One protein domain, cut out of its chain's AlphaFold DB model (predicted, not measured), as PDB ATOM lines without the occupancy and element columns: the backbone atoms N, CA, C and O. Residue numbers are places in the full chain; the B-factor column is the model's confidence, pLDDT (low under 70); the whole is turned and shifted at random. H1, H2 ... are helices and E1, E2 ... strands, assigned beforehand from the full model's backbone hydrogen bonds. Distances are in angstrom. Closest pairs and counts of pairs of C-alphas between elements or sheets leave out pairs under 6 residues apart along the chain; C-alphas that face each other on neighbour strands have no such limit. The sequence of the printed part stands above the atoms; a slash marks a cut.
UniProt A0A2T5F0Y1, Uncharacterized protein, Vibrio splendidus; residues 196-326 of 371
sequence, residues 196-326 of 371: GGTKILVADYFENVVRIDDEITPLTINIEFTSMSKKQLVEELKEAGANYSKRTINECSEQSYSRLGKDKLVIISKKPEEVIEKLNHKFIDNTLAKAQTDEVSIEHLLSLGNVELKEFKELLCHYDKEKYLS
ATOM      1  N   GLY A 196      27.338 -39.331 -95.751       88.69
ATOM      2  CA  GLY A 196      27.450 -40.663 -95.147       88.69
ATOM      3  C   GLY A 196      26.147 -41.168 -94.512       88.69
ATOM      4  O   GLY A 196      25.123 -40.485 -94.513       88.69
ATOM      5  N   GLY A 197      26.173 -42.407 -94.014       91.50
ATOM      6  CA  GLY A 197      25.043 -43.029 -93.308       91.50
ATOM      7  C   GLY A 197      23.879 -43.506 -94.186       91.50
ATOM      8  O   GLY A 197      22.983 -44.167 -93.675       91.50
ATOM      9  N   THR A 198      23.883 -43.223 -95.492       95.94
ATOM     10  CA  THR A 198      22.891 -43.776 -96.425       95.94
ATOM     11  C   THR A 198      23.053 -45.296 -96.520       95.94
ATOM     12  O   THR A 198      24.110 -45.785 -96.925       95.94
ATOM     13  N   LYS A 199      22.000 -46.033 -96.165       97.12
ATOM     14  CA  LYS A 199      21.893 -47.485 -96.332       97.12
ATOM     15  C   LYS A 199      21.174 -47.795 -97.648       97.12
ATOM     16  O   LYS A 199      20.335 -47.016 -98.102       97.12
ATOM     17  N   ILE A 200      21.511 -48.933 -98.250       97.81
ATOM     18  CA  ILE A 200      20.831 -49.462 -99.436       97.81
ATOM     19  C   ILE A 200      20.252 -50.814 -99.046       97.81
ATOM     20  O   ILE A 200      21.005 -51.714 -98.665       97.81
ATOM     21  N   LEU A 201      18.934 -50.933 -99.129       97.62
ATOM     22  CA  LEU A 201      18.209 -52.168 -98.872       97.62
ATOM     23  C   LEU A 201      17.545 -52.649-100.157       97.62
ATOM     24  O   LEU A 201      17.072 -51.830-100.943       97.62
ATOM     25  N   VAL A 202      17.526 -53.960-100.371       96.69
ATOM     26  CA  VAL A 202      16.965 -54.590-101.567       96.69
ATOM     27  C   VAL A 202      16.097 -55.780-101.185       96.69
ATOM     28  O   VAL A 202      16.501 -56.587-100.350       96.69
ATOM     29  N   ALA A 203      14.933 -55.884-101.814       95.06
ATOM     30  CA  ALA A 203      13.993 -56.991-101.674       95.06
ATOM     31  C   ALA A 203      13.524 -57.475-103.054       95.06
ATOM     32  O   ALA A 203      13.676 -56.753-104.048       95.06
ATOM     33  N   ASP A 204      12.943 -58.675-103.114       92.31
ATOM     34  CA  ASP A 204      12.271 -59.160-104.324       92.31
ATOM     35  C   ASP A 204      11.067 -58.261-104.642       92.31
ATOM     36  O   ASP A 204      10.277 -57.916-103.764       92.31
ATOM     37  N   TYR A 205      10.942 -57.839-105.895       89.75
ATOM     38  CA  TYR A 205       9.852 -56.995-106.349       89.75
ATOM     39  C   TYR A 205       8.552 -57.780-106.525       89.75
ATOM     40  O   TYR A 205       7.509 -57.316-106.090       89.75
ATOM     41  N   PHE A 206       8.581 -58.936-107.188       85.38
ATOM     42  CA  PHE A 206       7.361 -59.599-107.656       85.38
ATOM     43  C   PHE A 206       6.555 -60.237-106.533       85.38
ATOM     44  O   PHE A 206       5.330 -60.274-106.620       85.38
ATOM     45  N   GLU A 207       7.230 -60.707-105.489       82.62
ATOM     46  CA  GLU A 207       6.559 -61.313-104.339       82.62
ATOM     47  C   GLU A 207       5.993 -60.259-103.378       82.62
ATOM     48  O   GLU A 207       5.033 -60.526-102.661       82.62
ATOM     49  N   ASN A 208       6.539 -59.038-103.397       83.69
ATOM     50  CA  ASN A 208       6.294 -58.057-102.340       83.69
ATOM     51  C   ASN A 208       5.576 -56.786-102.798       83.69
ATOM     52  O   ASN A 208       4.950 -56.111-101.980       83.69
ATOM     53  N   VAL A 209       5.679 -56.405-104.072       87.25
ATOM     54  CA  VAL A 209       5.153 -55.133-104.581       87.25
ATOM     55  C   VAL A 209       4.625 -55.255-106.012       87.25
ATOM     56  O   VAL A 209       5.128 -55.986-106.862       87.25
ATOM     57  N   VAL A 210       3.629 -54.440-106.332       88.75
ATOM     58  CA  VAL A 210       3.124 -54.235-107.690       88.75
ATOM     59  C   VAL A 210       3.257 -52.761-108.059       88.75
ATOM     60  O   VAL A 210       3.288 -51.899-107.187       88.75
ATOM     61  N   ARG A 211       3.380 -52.442-109.353       88.50
ATOM     62  CA  ARG A 211       3.255 -51.051-109.823       88.50
ATOM     63  C   ARG A 211       1.889 -50.863-110.466       88.50
ATOM     64  O   ARG A 211       1.590 -51.569-111.425       88.50
ATOM     65  N   ILE A 212       1.115 -49.911-109.957       86.00
ATOM     66  CA  ILE A 212      -0.198 -49.507-110.469       86.00
ATOM     67  C   ILE A 212      -0.112 -48.000-110.721       86.00
ATOM     68  O   ILE A 212       0.311 -47.276-109.831       86.00
ATOM     69  N   ASP A 213      -0.417 -47.544-111.938       86.69
ATOM     70  CA  ASP A 213      -0.403 -46.116-112.314       86.69
ATOM     71  C   ASP A 213       0.885 -45.363-111.925       86.69
ATOM     72  O   ASP A 213       0.864 -44.268-111.375       86.69
ATOM     73  N   ASP A 214       2.033 -45.985-112.209       85.19
ATOM     74  CA  ASP A 214       3.382 -45.510-111.855       85.19
ATOM     75  C   ASP A 214       3.723 -45.444-110.363       85.19
ATOM     76  O   ASP A 214       4.865 -45.154-109.996       85.19
ATOM     77  N   GLU A 215       2.808 -45.869-109.507       88.31
ATOM     78  CA  GLU A 215       2.998 -45.936-108.074       88.31
ATOM     79  C   GLU A 215       3.349 -47.366-107.628       88.31
ATOM     80  O   GLU A 215       2.750 -48.349-108.066       88.31
ATOM     81  N   ILE A 216       4.373 -47.510-106.778       89.81
ATOM     82  CA  ILE A 216       4.731 -48.808-106.187       89.81
ATOM     83  C   ILE A 216       3.823 -49.049-104.983       89.81
ATOM     84  O   ILE A 216       3.834 -48.271-104.025       89.81
ATOM     85  N   THR A 217       3.077 -50.143-105.039       88.06
ATOM     86  CA  THR A 217       2.101 -50.561-104.040       88.06
ATOM     87  C   THR A 217       2.529 -51.899-103.440       88.06
ATOM     88  O   THR A 217       2.674 -52.874-104.180       88.06
ATOM     89  N   PRO A 218       2.754 -51.970-102.120       88.44
ATOM     90  CA  PRO A 218       3.048 -53.227-101.443       88.44
ATOM     91  C   PRO A 218       1.885 -54.217-101.528       88.44
ATOM     92  O   PRO A 218       0.720 -53.822-101.534       88.44
ATOM     93  N   LEU A 219       2.231 -55.499-101.631       85.81
ATOM     94  CA  LEU A 219       1.320 -56.648-101.638       85.81
ATOM     95  C   LEU A 219       1.304 -57.388-100.297       85.81
ATOM     96  O   LEU A 219       0.357 -58.116-100.018       85.81
ATOM     97  N   THR A 220       2.340 -57.198 -99.486       84.38
ATOM     98  CA  THR A 220       2.484 -57.799 -98.161       84.38
ATOM     99  C   THR A 220       3.119 -56.796 -97.196       84.38
ATOM    100  O   THR A 220       3.619 -55.744 -97.612       84.38
ATOM    101  N   ILE A 221       3.081 -57.116 -95.906       80.62
ATOM    102  CA  ILE A 221       3.817 -56.406 -94.854       80.62
ATOM    103  C   ILE A 221       5.107 -57.165 -94.533       80.62
ATOM    104  O   ILE A 221       5.284 -58.301 -94.953       80.62
ATOM    105  N   ASN A 222       6.014 -56.544 -93.776       82.25
ATOM    106  CA  ASN A 222       7.241 -57.203 -93.300       82.25
ATOM    107  C   ASN A 222       8.141 -57.743 -94.426       82.25
ATOM    108  O   ASN A 222       8.781 -58.780 -94.280       82.25
ATOM    109  N   ILE A 223       8.221 -57.004 -95.535       86.94
ATOM    110  CA  ILE A 223       9.094 -57.325 -96.670       86.94
ATOM    111  C   ILE A 223      10.528 -57.563 -96.171       86.94
ATOM    112  O   ILE A 223      11.122 -56.698 -95.520       86.94
ATOM    113  N   GLU A 224      11.102 -58.718 -96.509       91.00
ATOM    114  CA  GLU A 224      12.477 -59.044 -96.145       91.00
ATOM    115  C   GLU A 224      13.472 -58.260 -97.005       91.00
ATOM    116  O   GLU A 224      13.525 -58.386 -98.231       91.00
ATOM    117  N   PHE A 225      14.303 -57.453 -96.347       94.69
ATOM    118  CA  PHE A 225      15.310 -56.637 -97.010       94.69
ATOM    119  C   PHE A 225      16.726 -57.142 -96.742       94.69
ATOM    120  O   PHE A 225      17.141 -57.353 -95.603       94.69
ATOM    121  N   THR A 226      17.520 -57.209 -97.806       96.56
ATOM    122  CA  THR A 226      18.959 -57.481 -97.755       96.56
ATOM    123  C   THR A 226      19.757 -56.201 -97.984       96.56
ATOM    124  O   THR A 226      19.365 -55.325 -98.755       96.56
ATOM    125  N   SER A 227      20.897 -56.051 -97.308       96.75
ATOM    126  CA  SER A 227      21.763 -54.887 -97.513       96.75
ATOM    127  C   SER A 227      22.581 -55.019 -98.796       96.75
ATOM    128  O   SER A 227      23.184 -56.064 -99.041       96.75
ATOM    129  N   MET A 228      22.703 -53.932 -99.555       96.44
ATOM    130  CA  MET A 228      23.525 -53.862-100.764       96.44
ATOM    131  C   MET A 228      24.601 -52.773-100.636       96.44
ATOM    132  O   MET A 228      24.388 -51.718-100.044       96.44
ATOM    133  N   SER A 229      25.785 -52.992-101.209       96.75
ATOM    134  CA  SER A 229      26.816 -51.947-101.292       96.75
ATOM    135  C   SER A 229      26.560 -50.977-102.452       96.75
ATOM    136  O   SER A 229      26.003 -51.344-103.486       96.75
ATOM    137  N   LYS A 230      27.078 -49.742-102.356       95.94
ATOM    138  CA  LYS A 230      27.016 -48.765-103.464       95.94
ATOM    139  C   LYS A 230      27.632 -49.313-104.760       95.94
ATOM    140  O   LYS A 230      27.153 -49.001-105.844       95.94
ATOM    141  N   LYS A 231      28.687 -50.133-104.658       96.31
ATOM    142  CA  LYS A 231      29.340 -50.753-105.821       96.31
ATOM    143  C   LYS A 231      28.418 -51.761-106.511       96.31
ATOM    144  O   LYS A 231      28.333 -51.733-107.732       96.31
ATOM    145  N   GLN A 232      27.735 -52.607-105.739       96.50
ATOM    146  CA  GLN A 232      26.753 -53.556-106.275       96.50
ATOM    147  C   GLN A 232      25.587 -52.820-106.935       96.50
ATOM    148  O   GLN A 232      25.262 -53.132-108.072       96.50
ATOM    149  N   LEU A 233      25.054 -51.772-106.295       96.19
ATOM    150  CA  LEU A 233      23.989 -50.953-106.881       96.19
ATOM    151  C   LEU A 233      24.388 -50.380-108.248       96.19
ATOM    152  O   LEU A 233      23.598 -50.401-109.184       96.19
ATOM    153  N   VAL A 234      25.617 -49.875-108.386       95.38
ATOM    154  CA  VAL A 234      26.109 -49.354-109.671       95.38
ATOM    155  C   VAL A 234      26.166 -50.443-110.744       95.38
ATOM    156  O   VAL A 234      25.906 -50.140-111.906       95.38
ATOM    157  N   GLU A 235      26.509 -51.679-110.387       95.62
ATOM    158  CA  GLU A 235      26.551 -52.781-111.352       95.62
ATOM    159  C   GLU A 235      25.145 -53.203-111.786       95.62
ATOM    160  O   GLU A 235      24.861 -53.254-112.978       95.62
ATOM    161  N   GLU A 236      24.230 -53.337-110.829       95.38
ATOM    162  CA  GLU A 236      22.814 -53.625-111.082       95.38
ATOM    163  C   GLU A 236      22.154 -52.563-111.973       95.38
ATOM    164  O   GLU A 236      21.399 -52.877-112.892       95.38
ATOM    165  N   LEU A 237      22.470 -51.281-111.754       94.56
ATOM    166  CA  LEU A 237      21.993 -50.190-112.607       94.56
ATOM    167  C   LEU A 237      22.495 -50.349-114.055       94.56
ATOM    168  O   LEU A 237      21.721 -50.195-115.005       94.56
ATOM    169  N   LYS A 238      23.772 -50.708-114.254       93.12
ATOM    170  CA  LYS A 238      24.306 -50.954-115.605       93.12
ATOM    171  C   LYS A 238      23.595 -52.117-116.288       93.12
ATOM    172  O   LYS A 238      23.251 -51.983-117.461       93.12
ATOM    173  N   GLU A 239      23.366 -53.214-115.570       94.00
ATOM    174  CA  GLU A 239      22.679 -54.401-116.091       94.00
ATOM    175  C   GLU A 239      21.209 -54.115-116.430       94.00
ATOM    176  O   GLU A 239      20.715 -54.548-117.473       94.00
ATOM    177  N   ALA A 240      20.523 -53.308-115.616       92.56
ATOM    178  CA  ALA A 240      19.135 -52.902-115.842       92.56
ATOM    179  C   ALA A 240      18.945 -52.008-117.086       92.56
ATOM    180  O   ALA A 240      17.846 -51.924-117.642       92.56
ATOM    181  N   GLY A 241      20.000 -51.320-117.526       92.00
ATOM    182  CA  GLY A 241      19.973 -50.403-118.660       92.00
ATOM    183  C   GLY A 241      19.596 -48.962-118.294       92.00
ATOM    184  O   GLY A 241      19.114 -48.647-117.204       92.00
ATOM    185  N   ALA A 242      19.832 -48.047-119.241       88.62
ATOM    186  CA  ALA A 242      19.829 -46.603-118.986       88.62
ATOM    187  C   ALA A 242      18.467 -46.040-118.539       88.62
ATOM    188  O   ALA A 242      18.417 -45.194-117.647       88.62
ATOM    189  N   ASN A 243      17.365 -46.512-119.134       89.62
ATOM    190  CA  ASN A 243      16.023 -46.016-118.809       89.62
ATOM    191  C   ASN A 243      15.603 -46.411-117.389       89.62
ATOM    192  O   ASN A 243      15.114 -45.567-116.639       89.62
ATOM    193  N   TYR A 244      15.846 -47.670-117.008       91.25
ATOM    194  CA  TYR A 244      15.586 -48.154-115.653       91.25
ATOM    195  C   TYR A 244      16.461 -47.415-114.649       91.25
ATOM    196  O   TYR A 244      15.928 -46.856-113.701       91.25
ATOM    197  N   SER A 245      17.765 -47.298-114.923       92.75
ATOM    198  CA  SER A 245      18.692 -46.569-114.054       92.75
ATOM    199  C   SER A 245      18.241 -45.145-113.757       92.75
ATOM    200  O   SER A 245      18.235 -44.721-112.605       92.75
ATOM    201  N   LYS A 246      17.850 -44.404-114.802       94.06
ATOM    202  CA  LYS A 246      17.377 -43.026-114.661       94.06
ATOM    203  C   LYS A 246      16.136 -42.950-113.783       94.06
ATOM    204  O   LYS A 246      16.092 -42.117-112.884       94.06
ATOM    205  N   ARG A 247      15.156 -43.821-114.027       94.38
ATOM    206  CA  ARG A 247      13.936 -43.867-113.223       94.38
ATOM    207  C   ARG A 247      14.249 -44.207-111.767       94.38
ATOM    208  O   ARG A 247      13.815 -43.474-110.891       94.38
ATOM    209  N   THR A 248      15.041 -45.253-111.523       95.75
ATOM    210  CA  THR A 248      15.409 -45.686-110.169       95.75
ATOM    211  C   THR A 248      16.085 -44.568-109.389       95.75
ATOM    212  O   THR A 248      15.714 -44.310-108.252       95.75
ATOM    213  N   ILE A 249      17.049 -43.873-109.997       96.19
ATOM    214  CA  ILE A 249      17.771 -42.778-109.335       96.19
ATOM    215  C   ILE A 249      16.832 -41.613-109.021       96.19
ATOM    216  O   ILE A 249      16.845 -41.127-107.895       96.19
ATOM    217  N   ASN A 250      16.006 -41.195-109.982       95.19
ATOM    218  CA  ASN A 250      15.075 -40.086-109.784       95.19
ATOM    219  C   ASN A 250      14.048 -40.408-108.692       95.19
ATOM    220  O   ASN A 250      13.930 -39.662-107.724       95.19
ATOM    221  N   GLU A 251      13.378 -41.555-108.784       95.56
ATOM    222  CA  GLU A 251      12.394 -41.975-107.787       95.56
ATOM    223  C   GLU A 251      13.042 -42.146-106.410       95.56
ATOM    224  O   GLU A 251      12.559 -41.588-105.432       95.56
ATOM    225  N   CYS A 252      14.193 -42.816-106.302       96.06
ATOM    226  CA  CYS A 252      14.888 -42.910-105.020       96.06
ATOM    227  C   CYS A 252      15.344 -41.542-104.484       96.06
ATOM    228  O   CYS A 252      15.438 -41.388-103.272       96.06
ATOM    229  N   SER A 253      15.620 -40.549-105.333       95.06
ATOM    230  CA  SER A 253      15.941 -39.196-104.863       95.06
ATOM    231  C   SER A 253      14.722 -38.447-104.309       95.06
ATOM    232  O   SER A 253      14.876 -37.634-103.401       95.06
ATOM    233  N   GLU A 254      13.522 -38.755-104.805       94.25
ATOM    234  CA  GLU A 254      12.267 -38.101-104.417       94.25
ATOM    235  C   GLU A 254      11.585 -38.806-103.237       94.25
ATOM    236  O   GLU A 254      11.247 -38.173-102.237       94.25
ATOM    237  N   GLN A 255      11.412 -40.128-103.321       94.69
ATOM    238  CA  GLN A 255      10.644 -40.923-102.355       94.69
ATOM    239  C   GLN A 255      11.489 -41.927-101.560       94.69
ATOM    240  O   GLN A 255      10.960 -42.619-100.698       94.69
ATOM    241  N   SER A 256      12.806 -41.999-101.800       96.69
ATOM    242  CA  SER A 256      13.746 -42.934-101.144       96.69
ATOM    243  C   SER A 256      13.611 -44.414-101.517       96.69
ATOM    244  O   SER A 256      14.375 -45.232-101.009       96.69
ATOM    245  N   TYR A 257      12.709 -44.787-102.426       96.38
ATOM    246  CA  TYR A 257      12.586 -46.156-102.929       96.38
ATOM    247  C   TYR A 257      12.148 -46.195-104.394       96.38
ATOM    248  O   TYR A 257      11.527 -45.263-104.903       96.38
ATOM    249  N   SER A 258      12.506 -47.266-105.095       96.44
ATOM    250  CA  SER A 258      12.121 -47.483-106.489       96.44
ATOM    251  C   SER A 258      12.312 -48.944-106.887       96.44
ATOM    252  O   SER A 258      12.941 -49.731-106.185       96.44
ATOM    253  N   ARG A 259      11.805 -49.307-108.063       94.75
ATOM    254  CA  ARG A 259      12.143 -50.564-108.723       94.75
ATOM    255  C   ARG A 259      13.521 -50.458-109.371       94.75
ATOM    256  O   ARG A 259      13.754 -49.570-110.194       94.75
ATOM    257  N   LEU A 260      14.392 -51.410-109.068       94.00
ATOM    258  CA  LEU A 260      15.681 -51.625-109.713       94.00
ATOM    259  C   LEU A 260      15.560 -52.805-110.685       94.00
ATOM    260  O   LEU A 260      15.202 -53.914-110.299       94.00
ATOM    261  N   GLY A 261      15.825 -52.567-111.969       90.25
ATOM    262  CA  GLY A 261      15.710 -53.614-112.986       90.25
ATOM    263  C   GLY A 261      14.290 -54.176-113.124       90.25
ATOM    264  O   GLY A 261      13.311 -53.422-113.181       90.25
ATOM    265  N   LYS A 262      14.187 -55.504-113.252       86.81
ATOM    266  CA  LYS A 262      12.911 -56.205-113.463       86.81
ATOM    267  C   LYS A 262      12.311 -56.750-112.174       86.81
ATOM    268  O   LYS A 262      11.098 -56.849-112.103       86.81
ATOM    269  N   ASP A 263      13.110 -57.060-111.179       92.06
ATOM    270  CA  ASP A 263      12.748 -57.986-110.107       92.06
ATOM    271  C   ASP A 263      13.176 -57.499-108.723       92.06
ATOM    272  O   ASP A 263      12.954 -58.204-107.751       92.06
ATOM    273  N   LYS A 264      13.755 -56.300-108.599       95.25
ATOM    274  CA  LYS A 264      14.230 -55.786-107.309       95.25
ATOM    275  C   LYS A 264      13.493 -54.515-106.906       95.25
ATOM    276  O   LYS A 264      13.322 -53.592-107.705       95.25
ATOM    277  N   LEU A 265      13.089 -54.445-105.645       96.00
ATOM    278  CA  LEU A 265      12.734 -53.209-104.956       96.00
ATOM    279  C   LEU A 265      13.984 -52.708-104.233       96.00
ATOM    280  O   LEU A 265      14.607 -53.471-103.504       96.00
ATOM    281  N   VAL A 266      14.352 -51.441-104.417       97.31
ATOM    282  CA  VAL A 266      15.490 -50.824-103.726       97.31
ATOM    283  C   VAL A 266      15.030 -49.642-102.881       97.31
ATOM    284  O   VAL A 266      14.270 -48.796-103.348       97.31
ATOM    285  N   ILE A 267      15.531 -49.567-101.650       97.75
ATOM    286  CA  ILE A 267      15.404 -48.421-100.748       97.75
ATOM    287  C   ILE A 267      16.791 -47.802-100.576       97.75
ATOM    288  O   ILE A 267      17.749 -48.495-100.239       97.75
ATOM    289  N   ILE A 268      16.897 -46.490-100.785       97.25
ATOM    290  CA  ILE A 268      18.121 -45.709-100.578       97.25
ATOM    291  C   ILE A 268      17.780 -44.564 -99.629       97.25
ATOM    292  O   ILE A 268      17.197 -43.563-100.034       97.25
ATOM    293  N   SER A 269      18.125 -44.719 -98.350       96.69
ATOM    294  CA  SER A 269      17.787 -43.744 -97.307       96.69
ATOM    295  C   SER A 269      18.802 -43.757 -96.167       96.69
ATOM    296  O   SER A 269      19.465 -44.762 -95.909       96.69
ATOM    297  N   LYS A 270      18.910 -42.639 -95.443       96.31
ATOM    298  CA  LYS A 270      19.641 -42.574 -94.162       96.31
ATOM    299  C   LYS A 270      18.896 -43.286 -93.032       96.31
ATOM    300  O   LYS A 270      19.523 -43.725 -92.075       96.31
ATOM    301  N   LYS A 271      17.573 -43.391 -93.161       96.56
ATOM    302  CA  LYS A 271      16.663 -44.040 -92.219       96.56
ATOM    303  C   LYS A 271      15.709 -44.946 -93.001       96.56
ATOM    304  O   LYS A 271      14.573 -44.554 -93.268       96.56
ATOM    305  N   PRO A 272      16.184 -46.094 -93.510       96.12
ATOM    306  CA  PRO A 272      15.335 -46.989 -94.292       96.12
ATOM    307  C   PRO A 272      14.133 -47.510 -93.499       96.12
ATOM    308  O   PRO A 272      13.111 -47.811 -94.100       96.12
ATOM    309  N   GLU A 273      14.225 -47.560 -92.171       94.75
ATOM    310  CA  GLU A 273      13.160 -48.019 -91.284       94.75
ATOM    311  C   GLU A 273      11.902 -47.131 -91.419       94.75
ATOM    312  O   GLU A 273      10.806 -47.653 -91.600       94.75
ATOM    313  N   GLU A 274      12.064 -45.802 -91.498       94.94
ATOM    314  CA  GLU A 274      10.958 -44.854 -91.749       94.94
ATOM    315  C   GLU A 274      10.332 -45.041 -93.149       94.94
ATOM    316  O   GLU A 274       9.163 -44.732 -93.371       94.94
ATOM    317  N   VAL A 275      11.109 -45.519 -94.128       95.19
ATOM    318  CA  VAL A 275      10.608 -45.783 -95.490       95.19
ATOM    319  C   VAL A 275       9.801 -47.078 -95.525       95.19
ATOM    320  O   VAL A 275       8.755 -47.126 -96.166       95.19
ATOM    321  N   ILE A 276      10.265 -48.110 -94.818       94.06
ATOM    322  CA  ILE A 276       9.549 -49.381 -94.667       94.06
ATOM    323  C   ILE A 276       8.216 -49.147 -93.952       94.06
ATOM    324  O   ILE A 276       7.182 -49.614 -94.420       94.06
ATOM    325  N   GLU A 277       8.218 -48.354 -92.880       91.44
ATOM    326  CA  GLU A 277       6.998 -47.972 -92.168       91.44
ATOM    327  C   GLU A 277       5.995 -47.272 -93.102       91.44
ATOM    328  O   GLU A 277       4.834 -47.669 -93.173       91.44
ATOM    329  N   LYS A 278       6.453 -46.319 -93.927       92.25
ATOM    330  CA  LYS A 278       5.608 -45.678 -94.952       92.25
ATOM    331  C   LYS A 278       5.036 -46.663 -95.974       92.25
ATOM    332  O   LYS A 278       3.900 -46.487 -96.409       92.25
ATOM    333  N   LEU A 279       5.800 -47.675 -96.385       91.69
ATOM    334  CA  LEU A 279       5.300 -48.719 -97.284       91.69
ATOM    335  C   LEU A 279       4.226 -49.569 -96.594       91.69
ATOM    336  O   LEU A 279       3.172 -49.797 -97.181       91.69
ATOM    337  N   ASN A 280       4.435 -49.958 -95.336       88.94
ATOM    338  CA  ASN A 280       3.436 -50.693 -94.554       88.94
ATOM    339  C   ASN A 280       2.143 -49.882 -94.388       88.94
ATOM    340  O   ASN A 280       1.049 -50.391 -94.603       88.94
ATOM    341  N   HIS A 281       2.262 -48.592 -94.087       88.25
ATOM    342  CA  HIS A 281       1.138 -47.660 -93.997       88.25
ATOM    343  C   HIS A 281       0.328 -47.601 -95.299       88.25
ATOM    344  O   HIS A 281      -0.896 -47.712 -95.300       88.25
ATOM    345  N   LYS A 282       1.023 -47.552 -96.437       89.31
ATOM    346  CA  LYS A 282       0.402 -47.589 -97.762       89.31
ATOM    347  C   LYS A 282      -0.286 -48.921 -98.074       89.31
ATOM    348  O   LYS A 282      -1.315 -48.932 -98.745       89.31
ATOM    349  N   PHE A 283       0.268 -50.045 -97.616       88.00
ATOM    350  CA  PHE A 283      -0.399 -51.347 -97.717       88.00
ATOM    351  C   PHE A 283      -1.736 -51.330 -96.968       88.00
ATOM    352  O   PHE A 283      -2.757 -51.749 -97.516       88.00
ATOM    353  N   ILE A 284      -1.733 -50.805 -95.738       85.50
ATOM    354  CA  ILE A 284      -2.924 -50.709 -94.886       85.50
ATOM    355  C   ILE A 284      -3.993 -49.853 -95.562       85.50
ATOM    356  O   ILE A 284      -5.117 -50.322 -95.731       85.50
ATOM    357  N   ASP A 285      -3.642 -48.650 -96.018       87.19
ATOM    358  CA  ASP A 285      -4.599 -47.755 -96.676       87.19
ATOM    359  C   ASP A 285      -5.218 -48.385 -97.928       87.19
ATOM    360  O   ASP A 285      -6.434 -48.340 -98.106       87.19
ATOM    361  N   ASN A 286      -4.409 -49.039 -98.766       86.75
ATOM    362  CA  ASN A 286      -4.910 -49.714 -99.963       86.75
ATOM    363  C   ASN A 286      -5.809 -50.910 -99.635       86.75
ATOM    364  O   ASN A 286      -6.801 -51.145-100.325       86.75
ATOM    365  N   THR A 287      -5.475 -51.669 -98.591       83.31
ATOM    366  CA  THR A 287      -6.275 -52.819 -98.147       83.31
ATOM    367  C   THR A 287      -7.626 -52.361 -97.612       83.31
ATOM    368  O   THR A 287      -8.657 -52.930 -97.965       83.31
ATOM    369  N   LEU A 288      -7.640 -51.294 -96.811       83.38
ATOM    370  CA  LEU A 288      -8.869 -50.714 -96.271       83.38
ATOM    371  C   LEU A 288      -9.736 -50.088 -97.364       83.38
ATOM    372  O   LEU A 288     -10.946 -50.297 -97.361       83.38
ATOM    373  N   ALA A 289      -9.129 -49.378 -98.318       86.44
ATOM    374  CA  ALA A 289      -9.848 -48.830 -99.463       86.44
ATOM    375  C   ALA A 289     -10.532 -49.942-100.277       86.44
ATOM    376  O   ALA A 289     -11.716 -49.828-100.573       86.44
ATOM    377  N   LYS A 290      -9.828 -51.047-100.559       85.00
ATOM    378  CA  LYS A 290     -10.407 -52.209-101.258       85.00
ATOM    379  C   LYS A 290     -11.521 -52.891-100.469       85.00
ATOM    380  O   LYS A 290     -12.543 -53.240-101.043       85.00
ATOM    381  N   ALA A 291     -11.352 -53.058 -99.157       82.50
ATOM    382  CA  ALA A 291     -12.393 -53.638 -98.307       82.50
ATOM    383  C   ALA A 291     -13.690 -52.810 -98.357       82.50
ATOM    384  O   ALA A 291     -14.785 -53.366 -98.361       82.50
ATOM    385  N   GLN A 292     -13.565 -51.480 -98.436       84.56
ATOM    386  CA  GLN A 292     -14.705 -50.573 -98.566       84.56
ATOM    387  C   GLN A 292     -15.345 -50.609 -99.956       84.56
ATOM    388  O   GLN A 292     -16.567 -50.557-100.051       84.56
ATOM    389  N   THR A 293     -14.549 -50.650-101.028       86.38
ATOM    390  CA  THR A 293     -15.077 -50.583-102.401       86.38
ATOM    391  C   THR A 293     -15.650 -51.902-102.884       86.38
ATOM    392  O   THR A 293     -16.655 -51.903-103.588       86.38
ATOM    393  N   ASP A 294     -15.007 -53.010-102.523       81.50
ATOM    394  CA  ASP A 294     -15.294 -54.322-103.100       81.50
ATOM    395  C   ASP A 294     -16.251 -55.140-102.213       81.50
ATOM    396  O   ASP A 294     -16.600 -56.265-102.564       81.50
ATOM    397  N   GLU A 295     -16.661 -54.588-101.061       79.81
ATOM    398  CA  GLU A 295     -17.453 -55.267-100.019       79.81
ATOM    399  C   GLU A 295     -16.825 -56.604 -99.565       79.81
ATOM    400  O   GLU A 295     -17.507 -57.550 -99.169       79.81
ATOM    401  N   VAL A 296     -15.493 -56.693 -99.618       82.12
ATOM    402  CA  VAL A 296     -14.726 -57.889 -99.247       82.12
ATOM    403  C   VAL A 296     -14.233 -57.769 -97.808       82.12
ATOM    404  O   VAL A 296     -13.749 -56.717 -97.387       82.12
ATOM    405  N   SER A 297     -14.296 -58.866 -97.044       84.75
ATOM    406  CA  SER A 297     -13.761 -58.875 -95.681       84.75
ATOM    407  C   SER A 297     -12.245 -58.648 -95.671       84.75
ATOM    408  O   SER A 297     -11.498 -59.170 -96.503       84.75
ATOM    409  N   ILE A 298     -11.770 -57.890 -94.681       79.75
ATOM    410  CA  ILE A 298     -10.336 -57.625 -94.490       79.75
ATOM    411  C   ILE A 298      -9.562 -58.944 -94.351       79.75
ATOM    412  O   ILE A 298      -8.491 -59.093 -94.922       79.75
ATOM    413  N   GLU A 299     -10.126 -59.934 -93.660       80.38
ATOM    414  CA  GLU A 299      -9.527 -61.261 -93.475       80.38
ATOM    415  C   GLU A 299      -9.270 -61.976 -94.805       80.38
ATOM    416  O   GLU A 299      -8.210 -62.577 -94.985       80.38
ATOM    417  N   HIS A 300     -10.195 -61.862 -95.764       78.38
ATOM    418  CA  HIS A 300      -9.998 -62.419 -97.096       78.38
ATOM    419  C   HIS A 300      -8.854 -61.709 -97.832       78.38
ATOM    420  O   HIS A 300      -7.971 -62.372 -98.376       78.38
ATOM    421  N   LEU A 301      -8.811 -60.372 -97.793       75.69
ATOM    422  CA  LEU A 301      -7.743 -59.586 -98.425       75.69
ATOM    423  C   LEU A 301      -6.365 -59.867 -97.805       75.69
ATOM    424  O   LEU A 301      -5.381 -59.988 -98.534       75.69
ATOM    425  N   LEU A 302      -6.296 -60.030 -96.483       79.56
ATOM    426  CA  LEU A 302      -5.064 -60.390 -95.778       79.56
ATOM    427  C   LEU A 302      -4.598 -61.808 -96.126       79.56
ATOM    428  O   LEU A 302      -3.403 -62.017 -96.330       79.56
ATOM    429  N   SER A 303      -5.532 -62.756 -96.285       78.50
ATOM    430  CA  SER A 303      -5.203 -64.123 -96.710       78.50
ATOM    431  C   SER A 303      -4.540 -64.169 -98.092       78.50
ATOM    432  O   SER A 303      -3.633 -64.966 -98.311       78.50
ATOM    433  N   LEU A 304      -4.925 -63.266 -99.004       74.12
ATOM    434  CA  LEU A 304      -4.330 -63.159-100.342       74.12
ATOM    435  C   LEU A 304      -2.908 -62.576-100.320       74.12
ATOM    436  O   LEU A 304      -2.116 -62.880-101.208       74.12
ATOM    437  N   GLY A 305      -2.586 -61.746 -99.324       70.06
ATOM    438  CA  GLY A 305      -1.255 -61.159 -99.122       70.06
ATOM    439  C   GLY A 305      -0.327 -61.988 -98.229       70.06
ATOM    440  O   GLY A 305       0.765 -61.517 -97.908       70.06
ATOM    441  N   ASN A 306      -0.759 -63.184 -97.800       76.31
ATOM    442  CA  ASN A 306      -0.087 -64.007 -96.785       76.31
ATOM    443  C   ASN A 306       0.220 -63.235 -95.487       76.31
ATOM    444  O   ASN A 306       1.252 -63.456 -94.862       76.31
ATOM    445  N   VAL A 307      -0.664 -62.316 -95.092       78.50
ATOM    446  CA  VAL A 307      -0.494 -61.496 -93.887       78.50
ATOM    447  C   VAL A 307      -1.348 -62.057 -92.759       78.50
ATOM    448  O   VAL A 307      -2.563 -62.201 -92.906       78.50
ATOM    449  N   GLU A 308      -0.747 -62.336 -91.601       80.62
ATOM    450  CA  GLU A 308      -1.525 -62.749 -90.436       80.62
ATOM    451  C   GLU A 308      -2.349 -61.572 -89.886       80.62
ATOM    452  O   GLU A 308      -1.848 -60.463 -89.678       80.62
ATOM    453  N   LEU A 309      -3.627 -61.815 -89.566       77.12
ATOM    454  CA  LEU A 309      -4.530 -60.799 -89.000       77.12
ATOM    455  C   LEU A 309      -3.954 -60.139 -87.738       77.12
ATOM    456  O   LEU A 309      -4.217 -58.967 -87.466       77.12
ATOM    457  N   LYS A 310      -3.172 -60.893 -86.961       80.56
ATOM    458  CA  LYS A 310      -2.499 -60.398 -85.763       80.56
ATOM    459  C   LYS A 310      -1.473 -59.312 -86.103       80.56
ATOM    460  O   LYS A 310      -1.530 -58.244 -85.503       80.56
ATOM    461  N   GLU A 311      -0.615 -59.548 -87.092       75.38
ATOM    462  CA  GLU A 311       0.402 -58.585 -87.534       75.38
ATOM    463  C   GLU A 311      -0.239 -57.315 -88.110       75.38
ATOM    464  O   GLU A 311       0.181 -56.196 -87.811       75.38
ATOM    465  N   PHE A 312      -1.329 -57.468 -88.871       79.00
ATOM    466  CA  PHE A 312      -2.094 -56.330 -89.384       79.00
ATOM    467  C   PHE A 312      -2.705 -55.482 -88.257       79.00
ATOM    468  O   PHE A 312      -2.646 -54.251 -88.290       79.00
ATOM    469  N   LYS A 313      -3.266 -56.127 -87.224       78.00
ATOM    470  CA  LYS A 313      -3.813 -55.441 -86.040       78.00
ATOM    471  C   LYS A 313      -2.730 -54.733 -85.225       78.00
ATOM    472  O   LYS A 313      -2.982 -53.646 -84.705       78.00
ATOM    473  N   GLU A 314      -1.542 -55.324 -85.111       77.62
ATOM    474  CA  GLU A 314      -0.396 -54.707 -84.435       77.62
ATOM    475  C   GLU A 314       0.054 -53.428 -85.157       77.62
ATOM    476  O   GLU A 314       0.213 -52.390 -84.514       77.62
ATOM    477  N   LEU A 315       0.138 -53.454 -86.491       71.69
ATOM    478  CA  LEU A 315       0.450 -52.270 -87.299       71.69
ATOM    479  C   LEU A 315      -0.628 -51.182 -87.207       71.69
ATOM    480  O   LEU A 315      -0.303 -50.006 -87.041       71.69
ATOM    481  N   LEU A 316      -1.911 -51.555 -87.242       74.06
ATOM    482  CA  LEU A 316      -3.016 -50.609 -87.040       74.06
ATOM    483  C   LEU A 316      -2.926 -49.878 -85.695       74.06
ATOM    484  O   LEU A 316      -3.304 -48.712 -85.600       74.06
ATOM    485  N   CYS A 317      -2.400 -50.529 -84.653       68.25
ATOM    486  CA  CYS A 317      -2.211 -49.886 -83.354       68.25
ATOM    487  C   CYS A 317      -1.138 -48.785 -83.376       68.25
ATOM    488  O   CYS A 317      -1.154 -47.929 -82.494       68.25
ATOM    489  N   HIS A 318      -0.212 -48.805 -84.338       67.62
ATOM    490  CA  HIS A 318       0.818 -47.776 -84.524       67.62
ATOM    491  C   HIS A 318       0.396 -46.689 -85.531       67.62
ATOM    492  O   HIS A 318       0.908 -45.575 -85.469       67.62
ATOM    493  N   TYR A 319      -0.588 -46.973 -86.393       66.56
ATOM    494  CA  TYR A 319      -1.001 -46.132 -87.524       66.56
ATOM    495  C   TYR A 319      -2.090 -45.079 -87.217       66.56
ATOM    496  O   TYR A 319      -2.758 -44.599 -88.124       66.56
ATOM    497  N   ASP A 320      -2.245 -44.681 -85.950       63.81
ATOM    498  CA  ASP A 320      -3.337 -43.832 -85.432       63.81
ATOM    499  C   ASP A 320      -4.662 -44.592 -85.210       63.81
ATOM    500  O   ASP A 320      -5.563 -44.685 -86.050       63.81
ATOM    501  N   LYS A 321      -4.756 -45.162 -84.006       56.03
ATOM    502  CA  LYS A 321      -5.790 -46.100 -83.552       56.03
ATOM    503  C   LYS A 321      -7.215 -45.532 -83.642       56.03
ATOM    504  O   LYS A 321      -8.162 -46.286 -83.863       56.03
ATOM    505  N   GLU A 322      -7.386 -44.220 -83.474       56.62
ATOM    506  CA  GLU A 322      -8.710 -43.596 -83.336       56.62
ATOM    507  C   GLU A 322      -9.454 -43.442 -84.666       56.62
ATOM    508  O   GLU A 322     -10.679 -43.577 -84.712       56.62
ATOM    509  N   LYS A 323      -8.736 -43.236 -85.774       62.38
ATOM    510  CA  LYS A 323      -9.358 -43.048 -87.090       62.38
ATOM    511  C   LYS A 323     -10.020 -44.331 -87.608       62.38
ATOM    512  O   LYS A 323     -11.072 -44.269 -88.247       62.38
ATOM    513  N   TYR A 324      -9.444 -45.492 -87.295       60.69
ATOM    514  CA  TYR A 324      -9.795 -46.768 -87.930       60.69
ATOM    515  C   TYR A 324     -10.622 -47.718 -87.053       60.69
ATOM    516  O   TYR A 324     -11.355 -48.544 -87.597       60.69
ATOM    517  N   LEU A 325     -10.609 -47.563 -85.722       59.59
ATOM    518  CA  LEU A 325     -11.517 -48.306 -84.830       59.59
ATOM    519  C   LEU A 325     -13.002 -48.063 -85.159       59.59
ATOM    520  O   LEU A 325     -13.829 -48.935 -84.933       59.59
ATOM    521  N   SER A 326     -13.339 -46.923 -85.767       61.50
ATOM    522  CA  SER A 326     -14.698 -46.611 -86.235       61.50
ATOM    523  C   SER A 326     -15.216 -47.531 -87.357       61.50
ATOM    524  O   SER A 326     -16.428 -47.645 -87.537       61.50
TER     525      SER A 326
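AT A GLANCE: This is residues 196 to 326 of the 371 residues of an uncharacterized protein of Vibrio splendidus (UniProt A0A2T5F0Y1). The domain has two parts joined by the long helix H3: at one end a small three-stranded sheet, E1, E5 and E4, with H1 and H2 over one face, and at the other end the short helices H4 and H5, loosely gathered by the far half of H3, with H6 after H5. Between them the small hairpin E2 and E3 sits beside the middle of H3. The printed part has 131 residues with six named helices and five named strands, in the order E1 E2 E3 H1 H2 E4 E5 H3 H4 H5 H6; the class is mixed, helices and strands. Both sheets, E1 - E5 - E4 and E2 - E3, are antiparallel. The whole is compact, with a radius of gyration of the C-alphas of 15.9 A, yet elongated, spanning 47 by 29 by 22 A.

IN THESE COORDINATES: E1, residues 199 to 204, begins at C-alpha 199 (21.893, -47.485, -96.332) and is 17.1 A long. E2, residues 209 to 212, and E3, residues 215 to 218, follow. H1, residues 230 to 240, is 15.2 A long, and H2, residues 242 to 255, is 19.8 A. E4, residues 257 to 260, precedes E5, residues 264 to 269, 16.1 A long. H3, residues 272 to 293, runs 31.7 A to C-alpha 293 (-15.077, -50.583, -102.401). H4, residues 298 to 304, H5, residues 309 to 318, 14.8 A long, and H6, residues 321 to 325, come last; C-alpha 325 is at (-11.517, -48.306, -84.830).

HOW THE PARTS SIT: Edge strand E1 is antiparallel to E5, with N 201 and O 267 2.9 A apart, within hydrogen-bond range. E4 and E5 form a hairpin, with N 258 and O 266 at 2.9 A. H2 lies over E4 at a height over the sheet of 6.8 A. H1, on the same face, has a height of 9.6 A. H1 and H2 only just touch, only at the corner, with 3 pairs of C-alphas within 8 A, closest Leu 237 and Ser 245 at 5.1 A. H3 only grazes this sheet, with residues 272 to 279. In the hairpin E2 and E3, N 210 and O 217 are 2.8 A apart; the closest C-alphas of E3 and H3 are those of Pro 218 and Phe 283, 5.4 A. H3 touches H4 with residues 287 to 291 alone, closest C-alphas Ala 291 and Ile 298 at 5.9 A, at a steep tilt of 65 degrees. H5 is close to H3 but not clearly touching, C-alphas Ile 284 and Leu 316 being closest at 7.8 A. H6 is likewise close to H5 but not clearly touching, C-alphas Leu 316 and Tyr 324 being closest at 7.8 A. Every O i to N i+4 pair is within hydrogen-bond range in H1, H2, H3, H4 and H6, and 5 of 6 in H5.

THE WHOLE: The C-alphas farthest apart, Lys 238 and Ser 326, are 49.0 A apart. The printed part has no cut. The link from E3 to H1, 11 residues, is long. Residues 317 to 326 have pLDDT under 70.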